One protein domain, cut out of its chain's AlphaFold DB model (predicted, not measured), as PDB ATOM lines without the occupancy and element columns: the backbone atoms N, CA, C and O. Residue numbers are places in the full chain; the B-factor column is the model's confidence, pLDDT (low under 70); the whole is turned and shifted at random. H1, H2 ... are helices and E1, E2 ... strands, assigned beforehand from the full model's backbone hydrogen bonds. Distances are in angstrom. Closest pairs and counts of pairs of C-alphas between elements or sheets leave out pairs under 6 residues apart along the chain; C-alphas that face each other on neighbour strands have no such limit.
ATOM      1  N   GLN A   7      46.483  -1.480  87.852       90.44
ATOM      2  CA  GLN A   7      46.109  -1.949  89.187       90.44
ATOM      3  C   GLN A   7      45.119  -3.119  89.109       90.44
ATOM      4  O   GLN A   7      45.343  -4.144  89.740       90.44
ATOM      5  N   THR A   8      44.068  -3.004  88.289       92.19
ATOM      6  CA  THR A   8      43.087  -4.079  88.078       92.19
ATOM      7  C   THR A   8      43.746  -5.347  87.545       92.19
ATOM      8  O   THR A   8      43.447  -6.439  88.018       92.19
ATOM      9  N   TYR A   9      44.664  -5.211  86.586       93.94
ATOM     10  CA  TYR A   9      45.407  -6.345  86.052       93.94
ATOM     11  C   TYR A   9      46.260  -7.019  87.133       93.94
ATOM     12  O   TYR A   9      46.164  -8.230  87.311       93.94
ATOM     13  N   MET A  10      47.043  -6.243  87.888       94.25
ATOM     14  CA  MET A  10      47.895  -6.781  88.950       94.25
ATOM     15  C   MET A  10      47.072  -7.497  90.023       94.25
ATOM     16  O   MET A  10      47.399  -8.623  90.377       94.25
ATOM     17  N   THR A  11      45.972  -6.900  90.482       90.56
ATOM     18  CA  THR A  11      45.102  -7.513  91.496       90.56
ATOM     19  C   THR A  11      44.450  -8.812  91.013       90.56
ATOM     20  O   THR A  11      44.329  -9.745  91.799       90.56
ATOM     21  N   ASN A  12      44.051  -8.903  89.740       93.31
ATOM     22  CA  ASN A  12      43.306 -10.064  89.237       93.31
ATOM     23  C   ASN A  12      44.198 -11.200  88.716       93.31
ATOM     24  O   ASN A  12      43.792 -12.358  88.769       93.31
ATOM     25  N   TYR A  13      45.380 -10.881  88.184       94.62
ATOM     26  CA  TYR A  13      46.220 -11.842  87.459       94.62
ATOM     27  C   TYR A  13      47.619 -12.024  88.064       94.62
ATOM     28  O   TYR A  13      48.366 -12.888  87.612       94.62
ATOM     29  N   CYS A  14      48.004 -11.230  89.069       93.19
ATOM     30  CA  CYS A  14      49.323 -11.296  89.706       93.19
ATOM     31  C   CYS A  14      49.195 -11.246  91.243       93.19
ATOM     32  O   CYS A  14      49.537 -10.225  91.846       93.19
ATOM     33  N   PRO A  15      48.728 -12.330  91.894       84.12
ATOM     34  CA  PRO A  15      48.413 -12.326  93.326       84.12
ATOM     35  C   PRO A  15      49.619 -11.980  94.213       84.12
ATOM     36  O   PRO A  15      49.462 -11.292  95.215       84.12
ATOM     37  N   ASP A  16      50.831 -12.364  93.808       89.50
ATOM     38  CA  ASP A  16      52.056 -12.083  94.572       89.50
ATOM     39  C   ASP A  16      52.582 -10.649  94.385       89.50
ATOM     40  O   ASP A  16      53.460 -10.195  95.120       89.50
ATOM     41  N   ALA A  17      52.065  -9.910  93.399       88.06
ATOM     42  CA  ALA A  17      52.563  -8.576  93.070       88.06
ATOM     43  C   ALA A  17      51.954  -7.469  93.946       88.06
ATOM     44  O   ALA A  17      52.486  -6.360  93.991       88.06
ATOM     45  N   CYS A  18      50.829  -7.735  94.616       87.81
ATOM     46  CA  CYS A  18      50.140  -6.777  95.475       87.81
ATOM     47  C   CYS A  18      49.803  -7.428  96.812       87.81
ATOM     48  O   CYS A  18      48.900  -8.252  96.902       87.81
ATOM     49  N   TYR A  19      50.496  -7.007  97.863       88.38
ATOM     50  CA  TYR A  19      50.243  -7.462  99.222       88.38
ATOM     51  C   TYR A  19      50.130  -6.270 100.164       88.38
ATOM     52  O   TYR A  19      50.729  -5.212  99.955       88.38
ATOM     53  N   GLU A  20      49.328  -6.438 101.209       90.62
ATOM     54  CA  GLU A  20      49.132  -5.395 102.203       90.62
ATOM     55  C   GLU A  20      50.368  -5.272 103.096       90.62
ATOM     56  O   GLU A  20      50.938  -6.260 103.568       90.62
ATOM     57  N   VAL A  21      50.785  -4.032 103.349       91.56
ATOM     58  CA  VAL A  21      51.924  -3.735 104.213       91.56
ATOM     59  C   VAL A  21      51.523  -2.784 105.323       91.56
ATOM     60  O   VAL A  21      50.904  -1.745 105.105       91.56
ATOM     61  N   ARG A  22      51.974  -3.090 106.540       94.75
ATOM     62  CA  ARG A  22      51.975  -2.117 107.630       94.75
ATOM     63  C   ARG A  22      53.212  -1.241 107.499       94.75
ATOM     64  O   ARG A  22      54.327  -1.704 107.738       94.75
ATOM     65  N   ILE A  23      53.004   0.033 107.168       93.75
ATOM     66  CA  ILE A  23      54.075   1.034 107.009       93.75
ATOM     67  C   ILE A  23      54.986   1.071 108.244       93.75
ATOM     68  O   ILE A  23      56.208   1.081 108.121       93.75
ATOM     69  N   THR A  24      54.401   0.998 109.442       95.50
ATOM     70  CA  THR A  24      55.138   0.926 110.714       95.50
ATOM     71  C   THR A  24      56.086  -0.274 110.778       95.50
ATOM     72  O   THR A  24      57.225  -0.147 111.228       95.50
ATOM     73  N   GLY A  25      55.646  -1.433 110.285       95.88
ATOM     74  CA  GLY A  25      56.458  -2.642 110.187       95.88
ATOM     75  C   GLY A  25      57.643  -2.456 109.247       95.88
ATOM     76  O   GLY A  25      58.767  -2.771 109.626       95.88
ATOM     77  N   LEU A  26      57.416  -1.875 108.064       95.62
ATOM     78  CA  LEU A  26      58.481  -1.599 107.093       95.62
ATOM     79  C   LEU A  26      59.538  -0.641 107.655       95.62
ATOM     80  O   LEU A  26      60.733  -0.914 107.545       95.62
ATOM     81  N   ILE A  27      59.103   0.437 108.311       96.12
ATOM     82  CA  ILE A  27      59.994   1.406 108.962       96.12
ATOM     83  C   ILE A  27      60.863   0.715 110.018       96.12
ATOM     84  O   ILE A  27      62.084   0.875 110.023       96.12
ATOM     85  N   ASN A  28      60.251  -0.087 110.891       96.06
ATOM     86  CA  ASN A  28      60.963  -0.782 111.959       96.06
ATOM     87  C   ASN A  28      61.948  -1.825 111.420       96.06
ATOM     88  O   ASN A  28      63.081  -1.896 111.897       96.06
ATOM     89  N   SER A  29      61.546  -2.607 110.420       96.19
ATOM     90  CA  SER A  29      62.416  -3.598 109.780       96.19
ATOM     91  C   SER A  29      63.613  -2.939 109.097       96.19
ATOM     92  O   SER A  29      64.744  -3.377 109.298       96.19
ATOM     93  N   TYR A  30      63.398  -1.835 108.372       96.38
ATOM     94  CA  TYR A  30      64.481  -1.070 107.752       96.38
ATOM     95  C   TYR A  30      65.461  -0.511 108.792       96.38
ATOM     96  O   TYR A  30      66.679  -0.631 108.632       96.38
ATOM     97  N   ARG A  31      64.943   0.060 109.889       95.75
ATOM     98  CA  ARG A  31      65.769   0.583 110.989       95.75
ATOM     99  C   ARG A  31      66.597  -0.512 111.649       95.75
ATOM    100  O   ARG A  31      67.777  -0.293 111.892       95.75
ATOM    101  N   LYS A  32      66.013  -1.687 111.907       96.44
ATOM    102  CA  LYS A  32      66.737  -2.836 112.474       96.44
ATOM    103  C   LYS A  32      67.844  -3.334 111.544       96.44
ATOM    104  O   LYS A  32      68.927  -3.643 112.019       96.44
ATOM    105  N   ALA A  33      67.580  -3.393 110.239       97.19
ATOM    106  CA  ALA A  33      68.535  -3.909 109.261       97.19
ATOM    107  C   ALA A  33      69.694  -2.940 108.967       97.19
ATOM    108  O   ALA A  33      70.805  -3.381 108.698       97.19
ATOM    109  N   THR A  34      69.446  -1.626 108.993       96.62
ATOM    110  CA  THR A  34      70.423  -0.624 108.521       96.62
ATOM    111  C   THR A  34      70.937   0.322 109.602       96.62
ATOM    112  O   THR A  34      71.909   1.038 109.366       96.62
ATOM    113  N   GLY A  35      70.266   0.400 110.754       95.38
ATOM    114  CA  GLY A  35      70.521   1.409 111.786       95.38
ATOM    115  C   GLY A  35      70.172   2.845 111.371       95.38
ATOM    116  O   GLY A  35      70.435   3.778 112.125       95.38
ATOM    117  N   ARG A  36      69.593   3.056 110.179       95.50
ATOM    118  CA  ARG A  36      69.340   4.383 109.596       95.50
ATOM    119  C   ARG A  36      67.863   4.760 109.645       95.50
ATOM    120  O   ARG A  36      66.984   3.900 109.652       95.50
ATOM    121  N   GLN A  37      67.593   6.064 109.611       95.62
ATOM    122  CA  GLN A  37      66.244   6.590 109.427       95.62
ATOM    123  C   GLN A  37      65.769   6.320 107.984       95.62
ATOM    124  O   GLN A  37      66.471   6.703 107.045       95.62
ATOM    125  N   PRO A  38      64.610   5.672 107.770       96.56
ATOM    126  CA  PRO A  38      64.054   5.508 106.435       96.56
ATOM    127  C   PRO A  38      63.607   6.854 105.861       96.56
ATOM    128  O   PRO A  38      62.984   7.666 106.551       96.56
ATOM    129  N   VAL A  39      63.903   7.057 104.579       96.94
ATOM    130  CA  VAL A  39      63.458   8.213 103.798       96.94
ATOM    131  C   VAL A  39      62.437   7.731 102.775       96.94
ATOM    132  O   VAL A  39      62.741   6.864 101.958       96.94
ATOM    133  N   ILE A  40      61.233   8.286 102.825       95.88
ATOM    134  CA  ILE A  40      60.143   7.980 101.902       95.88
ATOM    135  C   ILE A  40      60.035   9.134 100.915       95.88
ATOM    136  O   ILE A  40      59.817  10.287 101.294       95.88
ATOM    137  N   VAL A  41      60.192   8.806  99.640       95.81
ATOM    138  CA  VAL A  41      60.036   9.758  98.547       95.81
ATOM    139  C   VAL A  41      58.571   9.792  98.130       95.81
ATOM    140  O   VAL A  41      57.970   8.750  97.881       95.81
ATOM    141  N   VAL A  42      58.003  10.993  98.058       94.44
ATOM    142  CA  VAL A  42      56.601  11.221  97.706       94.44
ATOM    143  C   VAL A  42      56.532  12.070  96.441       94.44
ATOM    144  O   VAL A  42      57.115  13.153  96.381       94.44
ATOM    145  N   ASP A  43      55.784  11.605  95.441       92.38
ATOM    146  CA  ASP A  43      55.346  12.446  94.322       92.38
ATOM    147  C   ASP A  43      54.304  13.442  94.849       92.38
ATOM    148  O   ASP A  43      53.135  13.108  95.054       92.38
ATOM    149  N   GLY A  44      54.747  14.668  95.118       91.81
ATOM    150  CA  GLY A  44      53.927  15.726  95.687       91.81
ATOM    151  C   GLY A  44      52.826  16.190  94.738       91.81
ATOM    152  O   GLY A  44      51.705  16.433  95.184       91.81
ATOM    153  N   SER A  45      53.100  16.249  93.433       88.25
ATOM    154  CA  SER A  45      52.123  16.678  92.426       88.25
ATOM    155  C   SER A  45      50.940  15.713  92.338       88.25
ATOM    156  O   SER A  45      49.791  16.151  92.253       88.25
ATOM    157  N   SER A  46      51.190  14.402  92.416       86.62
ATOM    158  CA  SER A  46      50.116  13.407  92.505       86.62
ATOM    159  C   SER A  46      49.467  13.384  93.894       86.62
ATOM    160  O   SER A  46      48.248  13.250  94.008       86.62
ATOM    161  N   CYS A  47      50.257  13.531  94.962       90.50
ATOM    162  CA  CYS A  47      49.786  13.406  96.341       90.50
ATOM    163  C   CYS A  47      48.849  14.548  96.769       90.50
ATOM    164  O   CYS A  47      47.843  14.283  97.430       90.50
ATOM    165  N   ILE A  48      49.106  15.793  96.340       87.62
ATOM    166  CA  ILE A  48      48.303  16.974  96.711       87.62
ATOM    167  C   ILE A  48      46.811  16.749  96.462       87.62
ATOM    168  O   ILE A  48      45.997  17.054  97.329       87.62
ATOM    169  N   ARG A  49      46.441  16.171  95.313       83.75
ATOM    170  CA  ARG A  49      45.033  15.928  94.967       83.75
ATOM    171  C   ARG A  49      44.347  14.997  95.969       83.75
ATOM    172  O   ARG A  49      43.206  15.237  96.352       83.75
ATOM    173  N   HIS A  50      45.042  13.945  96.395       88.25
ATOM    174  CA  HIS A  50      44.520  13.000  97.381       88.25
ATOM    175  C   HIS A  50      44.478  13.609  98.784       88.25
ATOM    176  O   HIS A  50      43.531  13.373  99.532       88.25
ATOM    177  N   LEU A  51      45.475  14.427  99.131       88.94
ATOM    178  CA  LEU A  51      45.526  15.113 100.417       88.94
ATOM    179  C   LEU A  51      44.456  16.194 100.539       88.94
ATOM    180  O   LEU A  51      43.902  16.355 101.624       88.94
ATOM    181  N   TYR A  52      44.100  16.879  99.454       88.00
ATOM    182  CA  TYR A  52      42.988  17.830  99.456       88.00
ATOM    183  C   TYR A  52      41.675  17.114  99.812       88.00
ATOM    184  O   TYR A  52      40.974  17.507 100.746       88.00
ATOM    185  N   GLY A  53      41.421  15.961  99.186       87.38
ATOM    186  CA  GLY A  53      40.292  15.095  99.523       87.38
ATOM    187  C   GLY A  53      38.950  15.836  99.401       87.38
ATOM    188  O   GLY A  53      38.655  16.313  98.309       87.38
ATOM    189  N   PRO A  54      38.144  15.927 100.478       86.38
ATOM    190  CA  PRO A  54      36.828  16.570 100.451       86.38
ATOM    191  C   PRO A  54      36.861  18.093 100.653       86.38
ATOM    192  O   PRO A  54      35.800  18.703 100.678       86.38
ATOM    193  N   LEU A  55      38.036  18.700 100.860       87.00
ATOM    194  CA  LEU A  55      38.137  20.144 101.069       87.00
ATOM    195  C   LEU A  55      37.737  20.906  99.799       87.00
ATOM    196  O   LEU A  55      38.102  20.517  98.685       87.00
ATOM    197  N   ASP A  56      37.037  22.023  99.974       82.94
ATOM    198  CA  ASP A  56      36.615  22.857  98.854       82.94
ATOM    199  C   ASP A  56      37.805  23.602  98.255       82.94
ATOM    200  O   ASP A  56      38.472  24.399  98.912       82.94
ATOM    201  N   TRP A  57      38.060  23.344  96.973       81.38
ATOM    202  CA  TRP A  57      39.141  23.957  96.195       81.38
ATOM    203  C   TRP A  57      38.646  25.012  95.192       81.38
ATOM    204  O   TRP A  57      39.434  25.832  94.731       81.38
ATOM    205  N   ILE A  58      37.345  25.015  94.863       79.69
ATOM    206  CA  ILE A  58      36.744  25.882  93.830       79.69
ATOM    207  C   ILE A  58      36.345  27.252  94.400       79.69
ATOM    208  O   ILE A  58      36.548  28.272  93.749       79.69
ATOM    209  N   LEU A  59      35.808  27.295  95.623       80.81
ATOM    210  CA  LEU A  59      35.230  28.499  96.240       80.81
ATOM    211  C   LEU A  59      36.269  29.362  96.983       80.81
ATOM    212  O   LEU A  59      36.008  29.872  98.067       80.81
ATOM    213  N   GLY A  60      37.472  29.500  96.421       76.81
ATOM    214  CA  GLY A  60      38.581  30.248  97.037       76.81
ATOM    215  C   GLY A  60      39.541  29.407  97.883       76.81
ATOM    216  O   GLY A  60      40.581  29.914  98.293       76.81
ATOM    217  N   GLY A  61      39.254  28.114  98.060       81.38
ATOM    218  CA  GLY A  61      40.168  27.147  98.666       81.38
ATOM    219  C   GLY A  61      40.195  27.178 100.197       81.38
ATOM    220  O   GLY A  61      40.467  28.206 100.810       81.38
ATOM    221  N   GLN A  62      40.024  26.017 100.830       88.88
ATOM    222  CA  GLN A  62      40.254  25.829 102.271       88.88
ATOM    223  C   GLN A  62      41.751  25.643 102.571       88.88
ATOM    224  O   GLN A  62      42.211  24.582 102.996       88.88
ATOM    225  N   LEU A  63      42.555  26.664 102.251       89.62
ATOM    226  CA  LEU A  63      44.020  26.569 102.263       89.62
ATOM    227  C   LEU A  63      44.604  26.378 103.667       89.62
ATOM    228  O   LEU A  63      45.625  25.701 103.805       89.62
ATOM    229  N   LYS A  64      43.971  26.942 104.701       92.31
ATOM    230  CA  LYS A  64      44.418  26.777 106.090       92.31
ATOM    231  C   LYS A  64      44.210  25.338 106.553       92.31
ATOM    232  O   LYS A  64      45.148  24.696 107.009       92.31
ATOM    233  N   GLU A  65      43.008  24.812 106.360       92.62
ATOM    234  CA  GLU A  65      42.638  23.440 106.697       92.62
ATOM    235  C   GLU A  65      43.482  22.439 105.907       92.62
ATOM    236  O   GLU A  65      43.922  21.417 106.437       92.62
ATOM    237  N   PHE A  66      43.762  22.753 104.642       92.19
ATOM    238  CA  PHE A  66      44.662  21.962 103.821       92.19
ATOM    239  C   PHE A  66      46.097  21.964 104.369       92.19
ATOM    240  O   PHE A  66      46.715  20.900 104.452       92.19
ATOM    241  N   ALA A  67      46.623  23.120 104.787       92.69
ATOM    242  CA  ALA A  67      47.942  23.216 105.409       92.69
ATOM    243  C   ALA A  67      48.011  22.433 106.733       92.69
ATOM    244  O   ALA A  67      48.952  21.665 106.943       92.69
ATOM    245  N   ASP A  68      46.991  22.541 107.586       94.06
ATOM    246  CA  ASP A  68      46.911  21.795 108.848       94.06
ATOM    247  C   ASP A  68      46.869  20.276 108.603       94.06
ATOM    248  O   ASP A  68      47.549  19.491 109.279       94.06
ATOM    249  N   LYS A  69      46.134  19.848 107.572       93.25
ATOM    250  CA  LYS A  69      46.077  18.449 107.137       93.25
ATOM    251  C   LYS A  69      47.423  17.956 106.604       93.25
ATOM    252  O   LYS A  69      47.828  16.843 106.936       93.25
ATOM    253  N   LEU A  70      48.139  18.775 105.832       93.50
ATOM    254  CA  LEU A  70      49.494  18.473 105.357       93.50
ATOM    255  C   LEU A  70      50.477  18.300 106.519       93.50
ATOM    256  O   LEU A  70      51.212  17.315 106.558       93.50
ATOM    257  N   VAL A  71      50.465  19.219 107.486       95.25
ATOM    258  CA  VAL A  71      51.326  19.139 108.676       95.25
ATOM    259  C   VAL A  71      51.022  17.876 109.475       95.25
ATOM    260  O   VAL A  71      51.940  17.164 109.876       95.25
ATOM    261  N   THR A  72      49.741  17.566 109.675       95.56
ATOM    262  CA  THR A  72      49.312  16.351 110.378       95.56
ATOM    263  C   THR A  72      49.778  15.093 109.650       95.56
ATOM    264  O   THR A  72      50.309  14.178 110.279       95.56
ATOM    265  N   PHE A  73      49.645  15.067 108.323       94.69
ATOM    266  CA  PHE A  73      50.126  13.972 107.490       94.69
ATOM    267  C   PHE A  73      51.635  13.763 107.653       94.69
ATOM    268  O   PHE A  73      52.057  12.652 107.949       94.69
ATOM    269  N   VAL A  74      52.452  14.817 107.545       95.88
ATOM    270  CA  VAL A  74      53.913  14.708 107.706       95.88
ATOM    271  C   VAL A  74      54.285  14.235 109.115       95.88
ATOM    272  O   VAL A  74      55.034  13.265 109.257       95.88
ATOM    273  N   LYS A  75      53.695  14.837 110.155       97.12
ATOM    274  CA  LYS A  75      53.943  14.468 111.558       97.12
ATOM    275  C   LYS A  75      53.593  13.011 111.863       97.12
ATOM    276  O   LYS A  75      54.264  12.379 112.680       97.12
ATOM    277  N   ALA A  76      52.583  12.449 111.201       96.06
ATOM    278  CA  ALA A  76      52.232  11.043 111.367       96.06
ATOM    279  C   ALA A  76      53.383  10.114 110.941       96.06
ATOM    280  O   ALA A  76      53.652   9.134 111.627       96.06
ATOM    281  N   PHE A  77      54.130  10.440 109.883       95.94
ATOM    282  CA  PHE A  77      55.300   9.652 109.469       95.94
ATOM    283  C   PHE A  77      56.545   9.961 110.307       95.94
ATOM    284  O   PHE A  77      57.293   9.044 110.654       95.94
ATOM    285  N   GLU A  78      56.746  11.224 110.687       96.06
ATOM    286  CA  GLU A  78      57.865  11.624 111.549       96.06
ATOM    287  C   GLU A  78      57.783  10.987 112.937       96.06
ATOM    288  O   GLU A  78      58.796  10.513 113.450       96.06
ATOM    289  N   SER A  79      56.581  10.883 113.516       96.38
ATOM    290  CA  SER A  79      56.371  10.211 114.808       96.38
ATOM    291  C   SER A  79      56.678   8.708 114.761       96.38
ATOM    292  O   SER A  79      57.085   8.126 115.765       96.38
ATOM    293  N   LEU A  80      56.574   8.086 113.582       95.62
ATOM    294  CA  LEU A  80      57.016   6.711 113.337       95.62
ATOM    295  C   LEU A  80      58.531   6.608 113.095       95.62
ATOM    296  O   LEU A  80      59.076   5.509 112.984       95.62
ATOM    297  N   GLY A  81      59.236   7.737 113.031       94.44
ATOM    298  CA  GLY A  81      60.668   7.805 112.777       94.44
ATOM    299  C   GLY A  81      61.037   7.671 111.302       94.44
ATOM    300  O   GLY A  81      62.151   7.245 111.011       94.44
ATOM    301  N   ALA A  82      60.139   8.018 110.377       96.75
ATOM    302  CA  ALA A  82      60.447   8.144 108.954       96.75
ATOM    303  C   ALA A  82      60.548   9.616 108.541       96.75
ATOM    304  O   ALA A  82      59.874  10.479 109.095       96.75
ATOM    305  N   LYS A  83      61.374   9.897 107.533       96.62
ATOM    306  CA  LYS A  83      61.475  11.218 106.907       96.62
ATOM    307  C   LYS A  83      60.754  11.205 105.563       96.62
ATOM    308  O   LYS A  83      61.006  10.315 104.756       96.62
ATOM    309  N   LEU A  84      59.912  12.199 105.299       96.75
ATOM    310  CA  LEU A  84      59.294  12.388 103.984       96.75
ATOM    311  C   LEU A  84      60.100  13.385 103.144       96.75
ATOM    312  O   LEU A  84      60.554  14.408 103.653       96.75
ATOM    313  N   VAL A  85      60.257  13.101 101.852       96.69
ATOM    314  CA  VAL A  85      60.828  14.029 100.866       96.69
ATOM    315  C   VAL A  85      59.874  14.124  99.685       96.69
ATOM    316  O   VAL A  85      59.633  13.133  98.998       96.69
ATOM    317  N   PHE A  86      59.332  15.317  99.455       94.62
ATOM    318  CA  PHE A  86      58.386  15.575  98.375       94.62
ATOM    319  C   PHE A  86      59.108  16.093  97.137       94.62
ATOM    320  O   PHE A  86      59.903  17.028  97.223       94.62
ATOM    321  N   PHE A  87      58.781  15.517  95.984       94.12
ATOM    322  CA  PHE A  87      59.183  16.032  94.681       94.12
ATOM    323  C   PHE A  87      57.958  16.564  93.953       94.12
ATOM    324  O   PHE A  87      56.925  15.901  93.896       94.12
ATOM    325  N   PHE A  88      58.086  17.759  93.391       89.88
ATOM    326  CA  PHE A  88      57.058  18.373  92.562       89.88
ATOM    327  C   PHE A  88      57.538  18.400  91.116       89.88
ATOM    328  O   PHE A  88      58.707  18.691  90.853       89.88
ATOM    329  N   ASP A  89      56.634  18.077  90.193       84.19
ATOM    330  CA  ASP A  89      56.927  18.091  88.763       84.19
ATOM    331  C   ASP A  89      57.399  19.490  88.332       84.19
ATOM    332  O   ASP A  89      56.758  20.505  88.617       84.19
ATOM    333  N   GLY A  90      58.523  19.531  87.614       79.56
ATOM    334  CA  GLY A  90      58.999  20.723  86.918       79.56
ATOM    335  C   GLY A  90      58.302  20.928  85.568       79.56
ATOM    336  O   GLY A  90      57.186  20.465  85.321       79.56
ATOM    337  N   SER A  91      58.979  21.607  84.641       73.62
ATOM    338  CA  SER A  91      58.451  21.819  83.292       73.62
ATOM    339  C   SER A  91      58.225  20.490  82.555       73.62
ATOM    340  O   SER A  91      59.066  19.590  82.526       73.62
ATOM    341  N   THR A  92      57.048  20.343  81.944       66.75
ATOM    342  CA  THR A  92      56.677  19.100  81.260       66.75
ATOM    343  C   THR A  92      57.452  18.956  79.954       66.75
ATOM    344  O   THR A  92      57.305  19.790  79.057       66.75
ATOM    345  N   VAL A  93      58.208  17.864  79.816       66.00
ATOM    346  CA  VAL A  93      58.900  17.494  78.572       66.00
ATOM    347  C   VAL A  93      57.878  17.334  77.435       66.00
ATOM    348  O   VAL A  93      56.850  16.675  77.618       66.00
ATOM    349  N   GLU A  94      58.144  17.913  76.258       58.72
ATOM    350  CA  GLU A  94      57.195  18.003  75.125       58.72
ATOM    351  C   GLU A  94      56.539  16.672  74.742       58.72
ATOM    352  O   GLU A  94      55.349  16.630  74.426       58.72
ATOM    353  N   ARG A  95      57.270  15.559  74.855       58.72
ATOM    354  CA  ARG A  95      56.771  14.217  74.515       58.72
ATOM    355  C   ARG A  95      55.555  13.789  75.358       58.72
ATOM    356  O   ARG A  95      54.684  13.081  74.863       58.72
ATOM    357  N   LYS A  96      55.443  14.269  76.605       58.22
ATOM    358  CA  LYS A  96      54.303  14.008  77.512       58.22
ATOM    359  C   LYS A  96      53.064  14.840  77.128       58.22
ATOM    360  O   LYS A  96      51.944  14.437  77.437       58.22
ATOM    361  N   ARG A  97      53.235  15.968  76.415       56.00
ATOM    362  CA  ARG A  97      52.132  16.866  76.004       56.00
ATOM    363  C   ARG A  97      51.265  16.267  74.896       56.00
ATOM    364  O   ARG A  97      50.045  16.397  74.958       56.00
ATOM    365  N   PHE A  98      51.865  15.583  73.918       53.47
ATOM    366  CA  PHE A  98      51.122  14.978  72.806       53.47
ATOM    367  C   PHE A  98      50.162  13.883  73.284       53.47
ATOM    368  O   PHE A  98      48.976  13.935  72.967       53.47
ATOM    369  N   ILE A  99      50.629  12.959  74.129       55.72
ATOM    370  CA  ILE A  99      49.785  11.889  74.692       55.72
ATOM    371  C   ILE A  99      48.640  12.476  75.529       55.72
ATOM    372  O   ILE A  99      47.499  12.034  75.406       55.72
ATOM    373  N   HIS A 100      48.901  13.517  76.330       54.25
ATOM    374  CA  HIS A 100      47.856  14.173  77.121       54.25
ATOM    375  C   HIS A 100      46.739  14.772  76.248       54.25
ATOM    376  O   HIS A 100      45.563  14.700  76.604       54.25
ATOM    377  N   ARG A 101      47.091  15.336  75.086       52.78
ATOM    378  CA  ARG A 101      46.130  15.948  74.160       52.78
ATOM    379  C   ARG A 101      45.243  14.899  73.478       52.78
ATOM    380  O   ARG A 101      44.033  15.086  73.442       52.78
ATOM    381  N   TYR A 102      45.806  13.775  73.027       51.84
ATOM    382  CA  TYR A 102      45.035  12.696  72.389       51.84
ATOM    383  C   TYR A 102      44.111  11.951  73.363       51.84
ATOM    384  O   TYR A 102      42.956  11.686  73.036       51.84
ATOM    385  N   VAL A 103      44.574  11.670  74.585       54.56
ATOM    386  CA  VAL A 103      43.766  10.946  75.584       54.56
ATOM    387  C   VAL A 103      42.569  11.773  76.074       54.56
ATOM    388  O   VAL A 103      41.532  11.203  76.400       54.56
ATOM    389  N   ASN A 104      42.666  13.106  76.095       50.16
ATOM    390  CA  ASN A 104      41.527  13.969  76.433       50.16
ATOM    391  C   ASN A 104      40.516  14.120  75.282       50.16
ATOM    392  O   ASN A 104      39.340  14.346  75.550       50.16
ATOM    393  N   VAL A 105      40.943  13.978  74.022       51.94
ATOM    394  CA  VAL A 105      40.042  14.008  72.855       51.94
ATOM    395  C   VAL A 105      39.204  12.730  72.764       51.94
ATOM    396  O   VAL A 105      38.027  12.812  72.445       51.94
ATOM    397  N   MET A 106      39.758  11.569  73.126       47.31
ATOM    398  CA  MET A 106      39.023  10.291  73.150       47.31
ATOM    399  C   MET A 106      38.113  10.092  74.378       47.31
ATOM    400  O   MET A 106      37.494   9.042  74.518       47.31
ATOM    401  N   LYS A 107      38.057  11.068  75.292       47.50
ATOM    402  CA  LYS A 107      37.191  11.055  76.485       47.50
ATOM    403  C   LYS A 107      35.977  11.992  76.369       47.50
ATOM    404  O   LYS A 107      35.328  12.237  77.384       47.50
TER     405      LYS A 107
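Overview. This is residues 7 to 107 of the 108 residues of the protein "Constitutive coactivator of peroxisome proliferator-activated receptor gamma" of Zootermopsis nevadensis (UniProt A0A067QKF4). Two short parallel strands, E1 and E2, lie side by side as a small sheet; H3 starts at the end of E1, and the long helix H4 packs near E2 with its residues 73 to 78. Two parts stick out from this loose body: residues 12 to 17, at the end of H1 and in the link after it, and residues 91 to 107, which hold H5. The 101 printed residues have five named helices and two named strands, in the order H1, H2, E1, H3, H4, E2, H5, and the class is mostly helix. The whole is loose, with a radius of gyration of the C-alphas of 18.2 A and spans of 50 by 42 by 27 A.

Along the chain. Find C-alpha 39 at (63.458, 8.213, 103.798), where E1, residues 39 to 43, begins; its neighbour E2 is residues 83 to 87. H3, residues 44 to 52, follows E1 directly. From C-alpha 63 at (44.020, 26.569, 102.263), H4 runs 24.0 A to residue 79. Earlier in the printed part look for H1, residues 7 to 13, and H2, residues 23 to 34, 16.5 A long. H5, residues 94 to 105, is 17.8 A long and ends at C-alpha 105, (40.042, 14.008, 72.855).

Arrangement. Start at the sheet: E1 and E2 are parallel, with 28 degrees between their directions, and C-alphas 41 and 85, which face each other, are 4.9 A apart. N 40 and O 83, at 2.8 A, and N 85 and O 40, at 2.9 A, are within hydrogen-bond range. E1, H3, H4 and E2 form a strand-helix-strand unit, two parallel neighbour strands with helices between them, and its crossover is right-handed. The closest C-alphas of H3 and E2 are those of Gly 44 and Phe 86, 5.2 A apart; those of H4 and E2 are Phe 77 and Lys 83, at 6.9 A. H4 touches H3 with residues 66 to 70 alone; the closest C-alphas are those of Tyr 52 and Phe 66, 6.2 A apart. The two helices run opposite ways at a steep tilt of 69 degrees, only just short of about perpendicular. H2 joins E1 by a tight link and is apart from H3, H4 and E2. H1 and H5 touch no helix. In H1 and H2 every O i to N i+4 pair is within hydrogen-bond range; the counts are 3 of 5 in H3, 12 of 13 in H4 and 6 of 8 in H5.

Size, cuts and confidence. The two C-alphas farthest apart, those of Gly 35 and Val 105, are 51.0 A apart. The printed part has no cut, and no link is long. Mean pLDDT of the printed part is 85.9; look for low confidence, under 70, in residues 92 to 107.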